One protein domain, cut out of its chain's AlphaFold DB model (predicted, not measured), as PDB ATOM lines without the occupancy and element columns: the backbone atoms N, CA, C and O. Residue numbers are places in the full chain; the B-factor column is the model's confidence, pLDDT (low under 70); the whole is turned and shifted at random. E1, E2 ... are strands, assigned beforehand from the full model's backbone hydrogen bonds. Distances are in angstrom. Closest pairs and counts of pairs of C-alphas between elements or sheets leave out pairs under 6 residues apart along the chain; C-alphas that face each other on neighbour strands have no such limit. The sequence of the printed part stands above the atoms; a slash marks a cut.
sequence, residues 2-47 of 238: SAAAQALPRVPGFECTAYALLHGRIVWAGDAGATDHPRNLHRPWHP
ATOM      1  N   SER A   2     167.670 253.163 224.695       42.81
ATOM      2  CA  SER A   2     167.808 254.398 223.904       42.81
ATOM      3  C   SER A   2     167.630 254.083 222.415       42.81
ATOM      4  O   SER A   2     168.198 253.105 221.925       42.81
ATOM      5  N   ALA A   3     166.862 254.911 221.702       45.50
ATOM      6  CA  ALA A   3     166.511 254.749 220.287       45.50
ATOM      7  C   ALA A   3     167.724 254.635 219.333       45.50
ATOM      8  O   ALA A   3     167.572 254.176 218.206       45.50
ATOM      9  N   ALA A   4     168.936 254.988 219.780       51.28
ATOM     10  CA  ALA A   4     170.159 254.911 218.979       51.28
ATOM     11  C   ALA A   4     170.717 253.479 218.789       51.28
ATOM     12  O   ALA A   4     171.372 253.214 217.787       51.28
ATOM     13  N   ALA A   5     170.447 252.537 219.706       49.94
ATOM     14  CA  ALA A   5     170.970 251.163 219.604       49.94
ATOM     15  C   ALA A   5     170.212 250.287 218.586       49.94
ATOM     16  O   ALA A   5     170.735 249.281 218.117       49.94
ATOM     17  N   GLN A   6     168.979 250.666 218.225       54.66
ATOM     18  CA  GLN A   6     168.140 249.910 217.286       54.66
ATOM     19  C   GLN A   6     168.506 250.126 215.807       54.66
ATOM     20  O   GLN A   6     168.012 249.386 214.964       54.66
ATOM     21  N   ALA A   7     169.383 251.084 215.486       74.38
ATOM     22  CA  ALA A   7     169.719 251.447 214.105       74.38
ATOM     23  C   ALA A   7     171.082 250.930 213.611       74.38
ATOM     24  O   ALA A   7     171.425 251.146 212.448       74.38
ATOM     25  N   LEU A   8     171.885 250.273 214.459       86.69
ATOM     26  CA  LEU A   8     173.193 249.779 214.024       86.69
ATOM     27  C   LEU A   8     173.060 248.489 213.203       86.69
ATOM     28  O   LEU A   8     172.329 247.582 213.618       86.69
ATOM     29  N   PRO A   9     173.791 248.364 212.077       91.56
ATOM     30  CA  PRO A   9     173.860 247.117 211.330       91.56
ATOM     31  C   PRO A   9     174.305 245.970 212.236       91.56
ATOM     32  O   PRO A   9     175.289 246.084 212.970       91.56
ATOM     33  N   ARG A  10     173.582 244.852 212.186       92.75
ATOM     34  CA  ARG A  10     173.973 243.634 212.898       92.75
ATOM     35  C   ARG A  10     175.202 243.006 212.250       92.75
ATOM     36  O   ARG A  10     175.466 243.214 211.068       92.75
ATOM     37  N   VAL A  11     175.945 242.230 213.034       94.62
ATOM     38  CA  VAL A  11     177.062 241.439 212.507       94.62
ATOM     39  C   VAL A  11     176.487 240.286 211.672       94.62
ATOM     40  O   VAL A  11     175.692 239.518 212.220       94.62
ATOM     41  N   PRO A  12     176.861 240.147 210.386       92.56
ATOM     42  CA  PRO A  12     176.350 239.075 209.533       92.56
ATOM     43  C   PRO A  12     176.600 237.684 210.130       92.56
ATOM     44  O   PRO A  12     177.723 237.376 210.528       92.56
ATOM     45  N   GLY A  13     175.557 236.855 210.201       92.44
ATOM     46  CA  GLY A  13     175.585 235.517 210.809       92.44
ATOM     47  C   GLY A  13     175.482 235.496 212.341       92.44
ATOM     48  O   GLY A  13     175.455 234.420 212.936       92.44
ATOM     49  N   PHE A  14     175.425 236.665 212.987       93.44
ATOM     50  CA  PHE A  14     175.331 236.834 214.441       93.44
ATOM     51  C   PHE A  14     174.253 237.855 214.829       93.44
ATOM     52  O   PHE A  14     174.347 238.527 215.860       93.44
ATOM     53  N   GLU A  15     173.200 237.963 214.021       92.81
ATOM     54  CA  GLU A  15     172.123 238.944 214.162       92.81
ATOM     55  C   GLU A  15     171.336 238.789 215.469       92.81
ATOM     56  O   GLU A  15     170.777 239.761 215.978       92.81
ATOM     57  N   CYS A  16     171.335 237.580 216.036       89.88
ATOM     58  CA  CYS A  16     170.696 237.245 217.309       89.88
ATOM     59  C   CYS A  16     171.495 237.717 218.535       89.88
ATOM     60  O   CYS A  16     171.013 237.614 219.662       89.88
ATOM     61  N   THR A  17     172.734 238.178 218.346       91.56
ATOM     62  CA  THR A  17     173.589 238.650 219.438       91.56
ATOM     63  C   THR A  17     173.376 240.141 219.694       91.56
ATOM     64  O   THR A  17     172.835 240.880 218.869       91.56
ATOM     65  N   ALA A  18     173.852 240.621 220.840       92.06
ATOM     66  CA  ALA A  18     173.839 242.050 221.128       92.06
ATOM     67  C   ALA A  18     174.993 242.821 220.455       92.06
ATOM     68  O   ALA A  18     175.101 244.034 220.639       92.06
ATOM     69  N   TYR A  19     175.842 242.146 219.673       94.50
ATOM     70  CA  TYR A  19     176.901 242.791 218.909       94.50
ATOM     71  C   TYR A  19     176.357 243.430 217.624       94.50
ATOM     72  O   TYR A  19     175.410 242.948 216.998       94.50
ATOM     73  N   ALA A  20     176.969 244.544 217.239       95.44
ATOM     74  CA  ALA A  20     176.640 245.313 216.049       95.44
ATOM     75  C   ALA A  20     177.911 245.909 215.427       95.44
ATOM     76  O   ALA A  20     178.994 245.866 216.017       95.44
ATOM     77  N   LEU A  21     177.768 246.472 214.231       94.56
ATOM     78  CA  LEU A  21     178.821 247.180 213.518       94.56
ATOM     79  C   LEU A  21     178.641 248.692 213.673       94.56
ATOM     80  O   LEU A  21     177.586 249.241 213.356       94.56
ATOM     81  N   LEU A  22     179.699 249.375 214.101       94.06
ATOM     82  CA  LEU A  22     179.795 250.833 214.120       94.06
ATOM     83  C   LEU A  22     181.086 251.251 213.415       94.06
ATOM     84  O   LEU A  22     182.176 250.949 213.894       94.06
ATOM     85  N   HIS A  23     180.969 251.925 212.267       91.69
ATOM     86  CA  HIS A  23     182.115 252.335 211.438       91.69
ATOM     87  C   HIS A  23     183.099 251.182 211.140       91.69
ATOM     88  O   HIS A  23     184.311 251.339 211.247       91.69
ATOM     89  N   GLY A  24     182.569 249.994 210.826       89.19
ATOM     90  CA  GLY A  24     183.372 248.794 210.551       89.19
ATOM     91  C   GLY A  24     183.936 248.088 211.790       89.19
ATOM     92  O   GLY A  24     184.577 247.052 211.651       89.19
ATOM     93  N   ARG A  25     183.684 248.597 213.003       93.62
ATOM     94  CA  ARG A  25     184.124 247.976 214.259       93.62
ATOM     95  C   ARG A  25     182.996 247.188 214.910       93.62
ATOM     96  O   ARG A  25     181.860 247.655 214.965       93.62
ATOM     97  N   ILE A  26     183.338 246.033 215.473       96.25
ATOM     98  CA  ILE A  26     182.445 245.267 216.346       96.25
ATOM     99  C   ILE A  26     182.282 246.015 217.672       96.25
ATOM    100  O   ILE A  26     183.276 246.276 218.357       96.25
ATOM    101  N   VAL A  27     181.037 246.326 218.030       95.25
ATOM    102  CA  VAL A  27     180.642 246.943 219.303       95.25
ATOM    103  C   VAL A  27     179.528 246.138 219.962       95.25
ATOM    104  O   VAL A  27     178.702 245.532 219.284       95.25
ATOM    105  N   TRP A  28     179.478 246.145 221.289       92.94
ATOM    106  CA  TRP A  28     178.338 245.652 222.052       92.94
ATOM    107  C   TRP A  28     177.284 246.757 222.160       92.94
ATOM    108  O   TRP A  28     177.528 247.791 222.778       92.94
ATOM    109  N   ALA A  29     176.110 246.521 221.575       90.69
ATOM    110  CA  ALA A  29     174.961 247.431 221.557       90.69
ATOM    111  C   ALA A  29     173.774 246.894 222.386       90.69
ATOM    112  O   ALA A  29     172.625 247.286 222.177       90.69
ATOM    113  N   GLY A  30     174.040 245.938 223.286       85.38
ATOM    114  CA  GLY A  30     173.066 245.423 224.247       85.38
ATOM    115  C   GLY A  30     172.832 246.374 225.414       85.38
ATOM    116  O   GLY A  30     173.170 247.553 225.358       85.38
ATOM    117  N   ASP A  31     172.273 245.853 226.506       80.19
ATOM    118  CA  ASP A  31     172.128 246.643 227.728       80.19
ATOM    119  C   ASP A  31     173.502 247.138 228.221       80.19
ATOM    120  O   ASP A  31     174.481 246.384 228.264       80.19
ATOM    121  N   ALA A  32     173.564 248.421 228.577       64.44
ATOM    122  CA  ALA A  32     174.771 249.108 229.015       64.44
ATOM    123  C   ALA A  32     175.338 248.505 230.308       64.44
ATOM    124  O   ALA A  32     176.551 248.513 230.488       64.44
ATOM    125  N   GLY A  33     174.476 247.979 231.188       64.81
ATOM    126  CA  GLY A  33     174.880 247.320 232.434       64.81
ATOM    127  C   GLY A  33     175.269 245.848 232.279       64.81
ATOM    128  O   GLY A  33     175.713 245.238 233.246       64.81
ATOM    129  N   ALA A  34     175.103 245.262 231.089       75.19
ATOM    130  CA  ALA A  34     175.302 243.828 230.886       75.19
ATOM    131  C   ALA A  34     176.758 243.432 230.601       75.19
ATOM    132  O   ALA A  34     177.076 242.245 230.652       75.19
ATOM    133  N   THR A  35     177.647 244.381 230.281       80.50
ATOM    134  CA  THR A  35     179.053 244.057 230.010       80.50
ATOM    135  C   THR A  35     180.006 245.203 230.344       80.50
ATOM    136  O   THR A  35     179.901 246.300 229.800       80.50
ATOM    137  N   ASP A  36     180.980 244.936 231.210       90.88
ATOM    138  CA  ASP A  36     182.112 245.832 231.445       90.88
ATOM    139  C   ASP A  36     183.246 245.449 230.489       90.88
ATOM    140  O   ASP A  36     184.145 244.680 230.835       90.88
ATOM    141  N   HIS A  37     183.163 245.950 229.256       92.62
ATOM    142  CA  HIS A  37     184.120 245.687 228.180       92.62
ATOM    143  C   HIS A  37     184.401 246.972 227.371       92.62
ATOM    144  O   HIS A  37     183.479 247.778 227.191       92.62
ATOM    145  N   PRO A  38     185.610 247.170 226.806       93.38
ATOM    146  CA  PRO A  38     185.938 248.336 225.970       93.38
ATOM    147  C   PRO A  38     185.018 248.522 224.762       93.38
ATOM    148  O   PRO A  38     184.777 249.635 224.308       93.38
ATOM    149  N   ARG A  39     184.474 247.416 224.244       94.31
ATOM    150  CA  ARG A  39     183.527 247.421 223.116       94.31
ATOM    151  C   ARG A  39     182.091 247.783 223.505       94.31
ATOM    152  O   ARG A  39     181.251 247.836 222.611       94.31
ATOM    153  N   ASN A  40     181.777 248.020 224.782       94.19
ATOM    154  CA  ASN A  40     180.451 248.484 225.192       94.19
ATOM    155  C   ASN A  40     180.181 249.878 224.614       94.19
ATOM    156  O   ASN A  40     180.830 250.849 224.985       94.19
ATOM    157  N   LEU A  41     179.200 249.971 223.717       92.44
ATOM    158  CA  LEU A  41     178.857 251.206 223.019       92.44
ATOM    159  C   LEU A  41     178.361 252.306 223.965       92.44
ATOM    160  O   LEU A  41     178.615 253.486 223.741       92.44
ATOM    161  N   HIS A  42     177.601 251.925 224.986       89.81
ATOM    162  CA  HIS A  42     176.914 252.866 225.867       89.81
ATOM    163  C   HIS A  42     177.780 253.295 227.044       89.81
ATOM    164  O   HIS A  42     177.681 254.429 227.509       89.81
ATOM    165  N   ARG A  43     178.610 252.376 227.535       90.44
ATOM    166  CA  ARG A  43     179.497 252.592 228.670       90.44
ATOM    167  C   ARG A  43     180.797 251.814 228.452       90.44
ATOM    168  O   ARG A  43     180.964 250.756 229.058       90.44
ATOM    169  N   PRO A  44     181.700 252.310 227.587       91.81
ATOM    170  CA  PRO A  44     182.989 251.672 227.367       91.81
ATOM    171  C   PRO A  44     183.716 251.559 228.701       91.81
ATOM    172  O   PRO A  44     183.878 252.553 229.417       91.81
ATOM    173  N   TRP A  45     184.125 250.347 229.051       93.44
ATOM    174  CA  TRP A  45     184.923 250.124 230.244       93.44
ATOM    175  C   TRP A  45     186.393 249.987 229.859       93.44
ATOM    176  O   TRP A  45     186.735 249.236 228.948       93.44
ATOM    177  N   HIS A  46     187.260 250.693 230.578       89.62
ATOM    178  CA  HIS A  46     188.706 250.577 230.450       89.62
ATOM    179  C   HIS A  46     189.311 250.321 231.834       89.62
ATOM    180  O   HIS A  46     188.860 250.938 232.808       89.62
ATOM    181  N   PRO A  47     190.323 249.443 231.939       84.38
ATOM    182  CA  PRO A  47     191.057 249.271 233.183       84.38
ATOM    183  C   PRO A  47     191.809 250.561 233.531       84.38
ATOM    184  O   PRO A  47     192.209 251.327 232.649       84.38
TER     185      PRO A  47
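AT A GLANCE: This is residues 2 to 47 of the 238 residues of an uncharacterized protein of Comamonadaceae bacterium (UniProt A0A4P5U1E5). This domain has little regular structure: one small hairpin of two short strands, E1 then E2, stands between two long winding stretches of chain, residues 2 to 18 before it and residues 29 to 47 after it. The printed part has 46 residues, with two antiparallel strands and no named helix; its class is all strand, though the strands hold only 8 residues. It is compact, with a radius of gyration of the C-alphas of 10.1 A, and spans 30 by 20 by 19 A.

IN THESE COORDINATES: Start at C-alpha 2, at (167.808, 254.398, 223.904), and go to C-alpha 19 at (176.901, 242.791, 218.909), where E1, residues 19 to 22, begins; it is 9.8 A long. E2, residues 25 to 28, is 10.0 A long and ends at C-alpha 28, at (178.338, 245.652, 222.052).

HOW THE PARTS SIT: Look at E1 and E2, a hairpin with a tight link of 2 residues; their directions stand at 137 degrees. N 20 and O 27 are within hydrogen-bond range at 2.9 A, as are N 25 and O 22 at 2.9 A.

THE WHOLE: The C-alphas farthest apart, of Gly 13 and Pro 47, are 30.5 A apart. The printed part has no cut. Its mean pLDDT is 84.9; look for values under 70 at residues 2 to 6 and 32 to 33.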